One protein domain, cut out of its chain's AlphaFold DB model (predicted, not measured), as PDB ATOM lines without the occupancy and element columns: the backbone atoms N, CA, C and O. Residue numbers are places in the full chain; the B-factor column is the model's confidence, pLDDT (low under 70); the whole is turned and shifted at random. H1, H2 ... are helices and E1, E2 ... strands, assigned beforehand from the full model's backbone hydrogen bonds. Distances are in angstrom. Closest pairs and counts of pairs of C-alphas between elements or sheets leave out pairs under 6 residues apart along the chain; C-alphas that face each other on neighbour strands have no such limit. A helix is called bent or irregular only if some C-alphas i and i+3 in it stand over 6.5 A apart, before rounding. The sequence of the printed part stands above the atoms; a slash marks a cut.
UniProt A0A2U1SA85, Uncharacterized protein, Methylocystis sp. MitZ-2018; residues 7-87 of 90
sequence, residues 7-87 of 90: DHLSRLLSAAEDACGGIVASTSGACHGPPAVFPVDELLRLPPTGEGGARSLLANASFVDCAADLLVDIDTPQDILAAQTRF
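What this domain is: This is residues 7 to 87 of the 90 residues of an uncharacterized protein of Methylocystis sp. MitZ-2018 (UniProt A0A2U1SA85). A small three-stranded sheet, E2 E1 E3, lies between two helices, H1 over one face and the short, irregular H3 over the other, making three layers. H4 lies well away from this body at the end of a long link, and a loop, residues 47 to 52, sticks out between H2 and H3. The printed part has 81 residues, with H1 E1 E2 H2 H3 E3 H4 along the chain; the sheet is mixed and the class is mixed, helices and strands. It is only just loose, close to compact, with a radius of gyration of the C-alphas of 14.1 A and spans of 39 by 31 by 19 A.

Where its parts are: H1, residues 7 to 18, begins at C-alpha 7 (-13.571, 6.017, 27.149) and is 16.7 A long. E1 is residues 24 to 28, 13.5 A, and E2 residues 31 to 37, 16.1 A. H2 is residues 40 to 43, H3 residues 53 to 60, 15.1 A, and E3 residues 62 to 65. H4, residues 77 to 86, 14.5 A, ends at C-alpha 86 (-8.173, -11.700, 29.767).

How they stand to each other: E1, the inner strand, forms an antiparallel hairpin with E2, with N 37 and O 24 at 2.8 A. E1 and E3 are parallel, with N 25 and O 62 at 2.9 A. H1 is on the sheet over E1, at a height of 8.2 A; the C-alphas of Ala 16 and Val 24, their closest, are 5.7 A apart. H3 is on the opposite face, at a height of 8.9 A, only just over E2, on which 3 of its C-alphas fall; their closest C-alphas, Gly 33 and Arg 55, are 7.2 A apart. H3 is irregular, with C-alphas 53 and 56 7.4 A apart. H2 is close to but not clearly touching H3, with C-alphas of Leu 43 and Ala 54 closest at 7.1 A. H4 is not on the sheet and is apart from H1, H2 and H3. Each O i to N i+4 pair is within hydrogen-bond range in H1 and H4, 0 of 4 in H3, where 2 of 5 O i to N i+3 pairs are; H2 is too short for an i+4 pair.

The domain as a whole: The C-alphas of Cys 20 and Leu 81, the two farthest apart, are 40.0 A apart. The link from E3 to H4 is long, 11 residues; the printed part has no cut. No printed residue is under 70 in pLDDT.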
ATOM      1  N   ASP A   7     -13.294   5.428  28.462       96.44
ATOM      2  CA  ASP A   7     -13.571   6.017  27.149       96.44
ATOM      3  C   ASP A   7     -14.987   5.670  26.667       96.44
ATOM      4  O   ASP A   7     -15.765   6.560  26.325       96.44
ATOM      5  N   HIS A   8     -15.376   4.392  26.743       96.94
ATOM      6  CA  HIS A   8     -16.713   3.964  26.330       96.94
ATOM      7  C   HIS A   8     -17.817   4.565  27.207       96.94
ATOM      8  O   HIS A   8     -18.831   5.032  26.691       96.94
ATOM      9  N   LEU A   9     -17.601   4.640  28.525       96.88
ATOM     10  CA  LEU A   9     -18.526   5.343  29.425       96.88
ATOM     11  C   LEU A   9     -18.653   6.829  29.068       96.88
ATOM     12  O   LEU A   9     -19.761   7.358  29.050       96.88
ATOM     13  N   SER A  10     -17.547   7.495  28.733       97.75
ATOM     14  CA  SER A  10     -17.556   8.910  28.340       97.75
ATOM     15  C   SER A  10     -18.338   9.127  27.041       97.75
ATOM     16  O   SER A  10     -19.133  10.060  26.945       97.75
ATOM     17  N   ARG A  11     -18.183   8.224  26.065       97.88
ATOM     18  CA  ARG A  11     -18.945   8.241  24.806       97.88
ATOM     19  C   ARG A  11     -20.444   8.031  25.030       97.88
ATOM     20  O   ARG A  11     -21.242   8.717  24.400       97.88
ATOM     21  N   LEU A  12     -20.833   7.129  25.936       97.44
ATOM     22  CA  LEU A  12     -22.239   6.940  26.319       97.44
ATOM     23  C   LEU A  12     -22.839   8.192  26.958       97.44
ATOM     24  O   LEU A  12     -23.962   8.558  26.622       97.44
ATOM     25  N   LEU A  13     -22.102   8.845  27.862       97.31
ATOM     26  CA  LEU A  13     -22.562  10.067  28.523       97.31
ATOM     27  C   LEU A  13     -22.724  11.216  27.525       97.31
ATOM     28  O   LEU A  13     -23.783  11.832  27.498       97.31
ATOM     29  N   SER A  14     -21.739  11.434  26.650       97.69
ATOM     30  CA  SER A  14     -21.830  12.442  25.585       97.69
ATOM     31  C   SER A  14     -23.030  12.187  24.667       97.69
ATOM     32  O   SER A  14     -23.795  13.100  24.379       97.69
ATOM     33  N   ALA A  15     -23.246  10.937  24.252       97.50
ATOM     34  CA  ALA A  15     -24.396  10.586  23.425       97.50
ATOM     35  C   ALA A  15     -25.735  10.783  24.160       97.50
ATOM     36  O   ALA A  15     -26.733  11.132  23.534       97.50
ATOM     37  N   ALA A  16     -25.779  10.574  25.479       96.56
ATOM     38  CA  ALA A  16     -26.976  10.814  26.283       96.56
ATOM     39  C   ALA A  16     -27.292  12.310  26.433       96.56
ATOM     40  O   ALA A  16     -28.464  12.689  26.399       96.56
ATOM     41  N   GLU A  17     -26.266  13.155  26.562       96.12
ATOM     42  CA  GLU A  17     -26.410  14.615  26.549       96.12
ATOM     43  C   GLU A  17     -26.994  15.090  25.211       96.12
ATOM     44  O   GLU A  17     -27.992  15.814  25.198       96.12
ATOM     45  N   ASP A  18     -26.457  14.597  24.093       96.25
ATOM     46  CA  ASP A  18     -26.941  14.924  22.746       96.25
ATOM     47  C   ASP A  18     -28.376  14.435  22.502       96.25
ATOM     48  O   ASP A  18     -29.180  15.110  21.853       96.25
ATOM     49  N   ALA A  19     -28.732  13.274  23.058       93.00
ATOM     50  CA  ALA A  19     -30.057  12.679  22.911       93.00
ATOM     51  C   ALA A  19     -31.168  13.439  23.660       93.00
ATOM     52  O   ALA A  19     -32.339  13.095  23.491       93.00
ATOM     53  N   CYS A  20     -30.841  14.450  24.478       90.88
ATOM     54  CA  CYS A  20     -31.803  15.342  25.140       90.88
ATOM     55  C   CYS A  20     -32.954  14.604  25.860       90.88
ATOM     56  O   CYS A  20     -34.126  14.942  25.693       90.88
ATOM     57  N   GLY A  21     -32.625  13.581  26.655       89.94
ATOM     58  CA  GLY A  21     -33.620  12.741  27.338       89.94
ATOM     59  C   GLY A  21     -34.021  11.478  26.567       89.94
ATOM     60  O   GLY A  21     -34.958  10.794  26.967       89.94
ATOM     61  N   GLY A  22     -33.320  11.142  25.484       94.50
ATOM     62  CA  GLY A  22     -33.376   9.815  24.877       94.50
ATOM     63  C   GLY A  22     -32.627   8.756  25.694       94.50
ATOM     64  O   GLY A  22     -31.766   9.059  26.519       94.50
ATOM     65  N   ILE A  23     -32.955   7.487  25.450       96.62
ATOM     66  CA  ILE A  23     -32.236   6.342  26.021       96.62
ATOM     67  C   ILE A  23     -31.016   6.059  25.152       96.62
ATOM     68  O   ILE A  23     -31.122   6.021  23.925       96.62
ATOM     69  N   VAL A  24     -29.871   5.814  25.782       97.81
ATOM     70  CA  VAL A  24     -28.630   5.468  25.086       97.81
ATOM     71  C   VAL A  24     -28.066   4.181  25.658       97.81
ATOM     72  O   VAL A  24     -28.026   4.010  26.871       97.81
ATOM     73  N   ALA A  25     -27.627   3.261  24.808       97.56
ATOM     74  CA  ALA A  25     -27.123   1.968  25.243       97.56
ATOM     75  C   ALA A  25     -25.901   1.525  24.453       97.56
ATOM     76  O   ALA A  25     -25.640   1.981  23.341       97.56
ATOM     77  N   SER A  26     -25.154   0.597  25.032       97.25
ATOM     78  CA  SER A  26     -24.030  -0.015  24.345       97.25
ATOM     79  C   SER A  26     -24.514  -1.047  23.342       97.25
ATOM     80  O   SER A  26     -25.517  -1.741  23.551       97.25
ATOM     81  N   THR A  27     -23.761  -1.189  22.258       96.38
ATOM     82  CA  THR A  27     -23.950  -2.301  21.338       96.38
ATOM     83  C   THR A  27     -22.628  -2.849  20.822       96.38
ATOM     84  O   THR A  27     -21.612  -2.154  20.781       96.38
ATOM     85  N   SER A  28     -22.652  -4.128  20.462       93.94
ATOM     86  CA  SER A  28     -21.611  -4.778  19.681       93.94
ATOM     87  C   SER A  28     -22.254  -5.851  18.809       93.94
ATOM     88  O   SER A  28     -22.638  -6.919  19.299       93.94
ATOM     89  N   GLY A  29     -22.352  -5.597  17.505       88.62
ATOM     90  CA  GLY A  29     -23.007  -6.515  16.575       88.62
ATOM     91  C   GLY A  29     -24.476  -6.729  16.950       88.62
ATOM     92  O   GLY A  29     -25.250  -5.782  16.969       88.62
ATOM     93  N   ALA A  30     -24.861  -7.971  17.255       84.81
ATOM     94  CA  ALA A  30     -26.230  -8.312  17.663       84.81
ATOM     95  C   ALA A  30     -26.499  -8.132  19.170       84.81
ATOM     96  O   ALA A  30     -27.630  -8.303  19.628       84.81
ATOM     97  N   CYS A  31     -25.468  -7.830  19.965       85.00
ATOM     98  CA  CYS A  31     -25.620  -7.616  21.397       85.00
ATOM     99  C   CYS A  31     -26.032  -6.164  21.651       85.00
ATOM    100  O   CYS A  31     -25.248  -5.242  21.430       85.00
ATOM    101  N   HIS A  32     -27.256  -5.975  22.140       89.75
ATOM    102  CA  HIS A  32     -27.784  -4.692  22.600       89.75
ATOM    103  C   HIS A  32     -28.024  -4.781  24.102       89.75
ATOM    104  O   HIS A  32     -28.737  -5.677  24.570       89.75
ATOM    105  N   GLY A  33     -27.416  -3.890  24.875       89.00
ATOM    106  CA  GLY A  33     -27.444  -4.071  26.314       89.00
ATOM    107  C   GLY A  33     -26.683  -3.022  27.103       89.00
ATOM    108  O   GLY A  33     -26.314  -1.974  26.571       89.00
ATOM    109  N   PRO A  34     -26.488  -3.286  28.403       91.38
ATOM    110  CA  PRO A  34     -25.707  -2.403  29.240       91.38
ATOM    111  C   PRO A  34     -24.241  -2.311  28.762       91.38
ATOM    112  O   PRO A  34     -23.795  -3.159  27.990       91.38
ATOM    113  N   PRO A  35     -23.488  -1.296  29.225       95.06
ATOM    114  CA  PRO A  35     -23.980  -0.132  29.964       95.06
ATOM    115  C   PRO A  35     -24.969   0.703  29.144       95.06
ATOM    116  O   PRO A  35     -24.831   0.829  27.926       95.06
ATOM    117  N   ALA A  36     -25.977   1.246  29.822       95.94
ATOM    118  CA  ALA A  36     -27.023   2.064  29.224       95.94
ATOM    119  C   ALA A  36     -27.414   3.203  30.174       95.94
ATOM    120  O   ALA A  36     -27.375   3.045  31.395       95.94
ATOM    121  N   VAL A  37     -27.778   4.341  29.593       96.50
ATOM    122  CA  VAL A  37     -28.222   5.560  30.262       96.50
ATOM    123  C   VAL A  37     -29.701   5.748  29.954       96.50
ATOM    124  O   VAL A  37     -30.114   5.743  28.793       96.50
ATOM    125  N   PHE A  38     -30.495   5.911  31.006       95.31
ATOM    126  CA  PHE A  38     -31.939   6.076  30.912       95.31
ATOM    127  C   PHE A  38     -32.361   7.366  31.621       95.31
ATOM    128  O   PHE A  38     -31.833   7.660  32.698       95.31
ATOM    129  N   PRO A  39     -33.354   8.096  31.091       94.50
ATOM    130  CA  PRO A  39     -34.071   9.095  31.869       94.50
ATOM    131  C   PRO A  39     -34.710   8.449  33.101       94.50
ATOM    132  O   PRO A  39     -35.267   7.350  33.023       94.50
ATOM    133  N   VAL A  40     -34.667   9.147  34.236       93.75
ATOM    134  CA  VAL A  40     -35.224   8.649  35.505       93.75
ATOM    135  C   VAL A  40     -36.712   8.327  35.359       93.75
ATOM    136  O   VAL A  40     -37.164   7.282  35.819       93.75
ATOM    137  N   ASP A  41     -37.457   9.175  34.657       94.12
ATOM    138  CA  ASP A  41     -38.899   9.033  34.454       94.12
ATOM    139  C   ASP A  41     -39.258   7.740  33.703       94.12
ATOM    140  O   ASP A  41     -40.275   7.117  34.006       94.12
ATOM    141  N   GLU A  42     -38.419   7.310  32.753       92.25
ATOM    142  CA  GLU A  42     -38.606   6.046  32.028       92.25
ATOM    143  C   GLU A  42     -38.286   4.840  32.915       92.25
ATOM    144  O   GLU A  42     -39.024   3.854  32.907       92.25
ATOM    145  N   LEU A  43     -37.236   4.924  33.740       90.38
ATOM    146  CA  LEU A  43     -36.927   3.875  34.717       90.38
ATOM    147  C   LEU A  43     -38.052   3.702  35.741       90.38
ATOM    148  O   LEU A  43     -38.402   2.575  36.073       90.38
ATOM    149  N   LEU A  44     -38.649   4.799  36.211       91.81
ATOM    150  CA  LEU A  44     -39.746   4.769  37.185       91.81
ATOM    151  C   LEU A  44     -41.050   4.179  36.629       91.81
ATOM    152  O   LEU A  44     -41.928   3.809  37.406       91.81
ATOM    153  N   ARG A  45     -41.193   4.077  35.302       90.62
ATOM    154  CA  ARG A  45     -42.335   3.411  34.655       90.62
ATOM    155  C   ARG A  45     -42.186   1.897  34.593       90.62
ATOM    156  O   ARG A  45     -43.163   1.210  34.289       90.62
ATOM    157  N   LEU A  46     -40.991   1.369  34.850       90.00
ATOM    158  CA  LEU A  46     -40.786  -0.070  34.882       90.00
ATOM    159  C   LEU A  46     -41.506  -0.693  36.084       90.00
ATOM    160  O   LEU A  46     -41.573  -0.090  37.158       90.00
ATOM    161  N   PRO A  47     -42.016  -1.927  35.935       89.12
ATOM    162  CA  PRO A  47     -42.468  -2.703  37.075       89.12
ATOM    163  C   PRO A  47     -41.352  -2.820  38.125       89.12
ATOM    164  O   PRO A  47     -40.193  -3.031  37.759       89.12
ATOM    165  N   PRO A  48     -41.675  -2.754  39.428       83.56
ATOM    166  CA  PRO A  48     -40.675  -2.888  40.487       83.56
ATOM    167  C   PRO A  48     -40.057  -4.295  40.545       83.56
ATOM    168  O   PRO A  48     -39.001  -4.479  41.145       83.56
ATOM    169  N   THR A  49     -40.712  -5.292  39.943       85.31
ATOM    170  CA  THR A  49     -40.245  -6.676  39.843       85.31
ATOM    171  C   THR A  49     -40.565  -7.250  38.465       85.31
ATOM    172  O   THR A  49     -41.572  -6.901  37.847       85.31
ATOM    173  N   GLY A  50     -39.711  -8.149  37.980       81.81
ATOM    174  CA  GLY A  50     -39.912  -8.840  36.712       81.81
ATOM    175  C   GLY A  50     -38.610  -9.378  36.132       81.81
ATOM    176  O   GLY A  50     -37.521  -8.922  36.476       81.81
ATOM    177  N   GLU A  51     -38.743 -10.338  35.226       70.56
ATOM    178  CA  GLU A  51     -37.621 -10.898  34.477       70.56
ATOM    179  C   GLU A  51     -37.270  -9.969  33.305       70.56
ATOM    180  O   GLU A  51     -38.137  -9.583  32.521       70.56
ATOM    181  N   GLY A  52     -35.995  -9.594  33.183       77.31
ATOM    182  CA  GLY A  52     -35.483  -8.792  32.063       77.31
ATOM    183  C   GLY A  52     -35.209  -7.311  32.355       77.31
ATOM    184  O   GLY A  52     -34.598  -6.646  31.516       77.31
ATOM    185  N   GLY A  53     -35.585  -6.797  33.531       84.88
ATOM    186  CA  GLY A  53     -35.235  -5.441  33.979       84.88
ATOM    187  C   GLY A  53     -35.581  -4.343  32.961       84.88
ATOM    188  O   GLY A  53     -36.645  -4.356  32.348       84.88
ATOM    189  N   ALA A  54     -34.658  -3.404  32.741       88.62
ATOM    190  CA  ALA A  54     -34.835  -2.286  31.805       88.62
ATOM    191  C   ALA A  54     -34.673  -2.659  30.316       88.62
ATOM    192  O   ALA A  54     -34.686  -1.778  29.457       88.62
ATOM    193  N   ARG A  55     -34.516  -3.945  29.969       89.25
ATOM    194  CA  ARG A  55     -34.255  -4.372  28.583       89.25
ATOM    195  C   ARG A  55     -35.387  -3.995  27.624       89.25
ATOM    196  O   ARG A  55     -35.117  -3.713  26.461       89.25
ATOM    197  N   SER A  56     -36.631  -3.934  28.102       88.88
ATOM    198  CA  SER A  56     -37.784  -3.489  27.304       88.88
ATOM    199  C   SER A  56     -37.654  -2.043  26.810       88.88
ATOM    200  O   SER A  56     -38.146  -1.725  25.729       88.88
ATOM    201  N   LEU A  57     -36.953  -1.182  27.552       91.44
ATOM    202  CA  LEU A  57     -36.729   0.217  27.181       91.44
ATOM    203  C   LEU A  57     -35.708   0.367  26.041       91.44
ATOM    204  O   LEU A  57     -35.705   1.378  25.343       91.44
ATOM    205  N   LEU A  58     -34.864  -0.645  25.809       92.75
ATOM    206  CA  LEU A  58     -33.793  -0.585  24.808       92.75
ATOM    207  C   LEU A  58     -34.291  -0.601  23.361       92.75
ATOM    208  O   LEU A  58     -33.532  -0.256  22.463       92.75
ATOM    209  N   ALA A  59     -35.554  -0.964  23.119       89.12
ATOM    210  CA  ALA A  59     -36.131  -0.986  21.775       89.12
ATOM    211  C   ALA A  59     -36.078   0.384  21.070       89.12
ATOM    212  O   ALA A  59     -36.033   0.433  19.846       89.12
ATOM    213  N   ASN A  60     -36.053   1.478  21.841       87.88
ATOM    214  CA  ASN A  60     -35.986   2.851  21.334       87.88
ATOM    215  C   ASN A  60     -34.654   3.545  21.667       87.88
ATOM    216  O   ASN A  60     -34.574   4.773  21.628       87.88
ATOM    217  N   ALA A  61     -33.626   2.785  22.052       94.38
ATOM    218  CA  ALA A  61     -32.339   3.356  22.413       94.38
ATOM    219  C   ALA A  61     -31.549   3.803  21.177       94.38
ATOM    220  O   ALA A  61     -31.550   3.142  20.138       94.38
ATOM    221  N   SER A  62     -30.804   4.895  21.325       96.25
ATOM    222  CA  SER A  62     -29.653   5.168  20.466       96.25
ATOM    223  C   SER A  62     -28.476   4.315  20.926       96.25
ATOM    224  O   SER A  62     -28.275   4.125  22.127       96.25
ATOM    225  N   PHE A  63     -27.689   3.792  19.991       96.81
ATOM    226  CA  PHE A  63     -26.624   2.852  20.320       96.81
ATOM    227  C   PHE A  63     -25.231   3.443  20.127       96.81
ATOM    228  O   PHE A  63     -24.959   4.116  19.134       96.81
ATOM    229  N   VAL A  64     -24.341   3.143  21.073       97.50
ATOM    230  CA  VAL A  64     -22.910   3.448  20.997       97.50
ATOM    231  C   VAL A  64     -22.145   2.143  20.816       97.50
ATOM    232  O   VAL A  64     -22.135   1.286  21.703       97.50
ATOM    233  N   ASP A  65     -21.496   2.005  19.660       96.75
ATOM    234  CA  ASP A  65     -20.692   0.831  19.328       96.75
ATOM    235  C   ASP A  65     -19.444   0.711  20.207       96.75
ATOM    236  O   ASP A  65     -18.704   1.681  20.441       96.75
ATOM    237  N   CYS A  66     -19.166  -0.521  20.613       94.25
ATOM    238  CA  CYS A  66     -17.932  -0.926  21.267       94.25
ATOM    239  C   CYS A  66     -17.511  -2.326  20.817       94.25
ATOM    240  O   CYS A  66     -18.237  -3.021  20.107       94.25
ATOM    241  N   ALA A  67     -16.308  -2.733  21.210       92.06
ATOM    242  CA  ALA A  67     -15.828  -4.068  20.905       92.06
ATOM    243  C   ALA A  67     -16.547  -5.115  21.778       92.06
ATOM    244  O   ALA A  67     -16.816  -4.885  22.959       92.06
ATOM    245  N   ALA A  68     -16.869  -6.271  21.185       89.00
ATOM    246  CA  ALA A  68     -17.664  -7.328  21.822       89.00
ATOM    247  C   ALA A  68     -17.076  -7.816  23.149       89.00
ATOM    248  O   ALA A  68     -17.798  -8.216  24.057       89.00
ATOM    249  N   ASP A  69     -15.756  -7.767  23.259       88.94
ATOM    250  CA  ASP A  69     -15.012  -8.171  24.435       88.94
ATOM    251  C   ASP A  69     -15.129  -7.207  25.620       88.94
ATOM    252  O   ASP A  69     -14.781  -7.583  26.739       88.94
ATOM    253  N   LEU A  70     -15.640  -5.995  25.399       90.38
ATOM    254  CA  LEU A  70     -15.945  -5.049  26.467       90.38
ATOM    255  C   LEU A  70     -17.314  -5.347  27.110       90.38
ATOM    256  O   LEU A  70     -17.486  -5.111  28.306       90.38
ATOM    257  N   LEU A  71     -18.262  -5.923  26.355       91.12
ATOM    258  CA  LEU A  71     -19.641  -6.216  26.795       91.12
ATOM    259  C   LEU A  71     -19.813  -7.590  27.465       91.12
ATOM    260  O   LEU A  71     -20.881  -8.195  27.395       91.12
ATOM    261  N   VAL A  72     -18.766  -8.116  28.099       90.81
ATOM    262  CA  VAL A  72     -18.801  -9.460  28.697       90.81
ATOM    263  C   VAL A  72     -19.446  -9.421  30.080       90.81
ATOM    264  O   VAL A  72     -18.900  -8.826  31.013       90.81
ATOM    265  N   ASP A  73     -20.590 -10.081  30.234       91.56
ATOM    266  CA  ASP A  73     -21.168 -10.386  31.541       91.56
ATOM    267  C   ASP A  73     -20.547 -11.632  32.167       91.56
ATOM    268  O   ASP A  73     -20.002 -12.495  31.485       91.56
ATOM    269  N   ILE A  74     -20.557 -11.656  33.499       92.88
ATOM    270  CA  ILE A  74     -19.937 -12.705  34.306       92.88
ATOM    271  C   ILE A  74     -21.048 -13.341  35.133       92.88
ATOM    272  O   ILE A  74     -21.320 -12.894  36.247       92.88
ATOM    273  N   ASP A  75     -21.694 -14.357  34.568       93.62
ATOM    274  CA  ASP A  75     -22.862 -15.010  35.168       93.62
ATOM    275  C   ASP A  75     -22.522 -16.398  35.727       93.62
ATOM    276  O   ASP A  75     -23.192 -16.914  36.623       93.62
ATOM    277  N   THR A  76     -21.457 -17.016  35.214       95.44
ATOM    278  CA  THR A  76     -21.045 -18.380  35.539       95.44
ATOM    279  C   THR A  76     -19.588 -18.450  36.013       95.44
ATOM    280  O   THR A  76     -18.772 -17.574  35.707       95.44
ATOM    281  N   PRO A  77     -19.195 -19.520  36.731       95.31
ATOM    282  CA  PRO A  77     -17.791 -19.752  37.074       95.31
ATOM    283  C   PRO A  77     -16.864 -19.809  35.850       95.31
ATOM    284  O   PRO A  77     -15.712 -19.384  35.924       95.31
ATOM    285  N   GLN A  78     -17.357 -20.309  34.715       94.06
ATOM    286  CA  GLN A  78     -16.615 -20.344  33.457       94.06
ATOM    287  C   GLN A  78     -16.324 -18.935  32.932       94.06
ATOM    288  O   GLN A  78     -15.217 -18.698  32.445       94.06
ATOM    289  N   ASP A  79     -17.255 -17.994  33.098       94.00
ATOM    290  CA  ASP A  79     -17.047 -16.599  32.700       94.00
ATOM    291  C   ASP A  79     -15.947 -15.942  33.537       94.00
ATOM    292  O   ASP A  79     -15.139 -15.182  33.007       94.00
ATOM    293  N   ILE A  80     -15.840 -16.292  34.825       92.19
ATOM    294  CA  ILE A  80     -14.742 -15.836  35.691       92.19
ATOM    295  C   ILE A  80     -13.397 -16.356  35.178       92.19
ATOM    296  O   ILE A  80     -12.444 -15.583  35.076       92.19
ATOM    297  N   LEU A  81     -13.301 -17.645  34.840       91.69
ATOM    298  CA  LEU A  81     -12.065 -18.228  34.305       91.69
ATOM    299  C   LEU A  81     -11.665 -17.555  32.986       91.69
ATOM    300  O   LEU A  81     -10.510 -17.166  32.812       91.69
ATOM    301  N   ALA A  82     -12.629 -17.352  32.083       89.25
ATOM    302  CA  ALA A  82     -12.411 -16.624  30.840       89.25
ATOM    303  C   ALA A  82     -11.945 -15.181  31.111       89.25
ATOM    304  O   ALA A  82     -10.955 -14.728  30.531       89.25
ATOM    305  N   ALA A  83     -12.583 -14.481  32.050       90.81
ATOM    306  CA  ALA A  83     -12.225 -13.121  32.431       90.81
ATOM    307  C   ALA A  83     -10.811 -13.016  33.021       90.81
ATOM    308  O   ALA A  83     -10.074 -12.091  32.684       90.81
ATOM    309  N   GLN A  84     -10.394 -13.976  33.849       89.38
ATOM    310  CA  GLN A  84      -9.052 -14.011  34.435       89.38
ATOM    311  C   GLN A  84      -7.961 -14.168  33.376       89.38
ATOM    312  O   GLN A  84      -6.944 -13.488  33.454       89.38
ATOM    313  N   THR A  85      -8.177 -15.003  32.354       85.31
ATOM    314  CA  THR A  85      -7.220 -15.122  31.234       85.31
ATOM    315  C   THR A  85      -7.098 -13.844  30.407       85.31
ATOM    316  O   THR A  85      -6.095 -13.640  29.727       85.31
ATOM    317  N   ARG A  86      -8.115 -12.981  30.473       79.12
ATOM    318  CA  ARG A  86      -8.173 -11.700  29.767       79.12
ATOM    319  C   ARG A  86      -7.638 -10.535  30.598       79.12
ATOM    320  O   ARG A  86      -7.317  -9.491  30.037       79.12
ATOM    321  N   PHE A  87      -7.543 -10.698  31.916       71.50
ATOM    322  CA  PHE A  87      -6.995  -9.685  32.805       71.50
ATOM    323  C   PHE A  87      -5.489  -9.556  32.564       71.50
ATOM    324  O   PHE A  87      -4.701 -10.388  33.009       71.50
TER     325      PHE A  87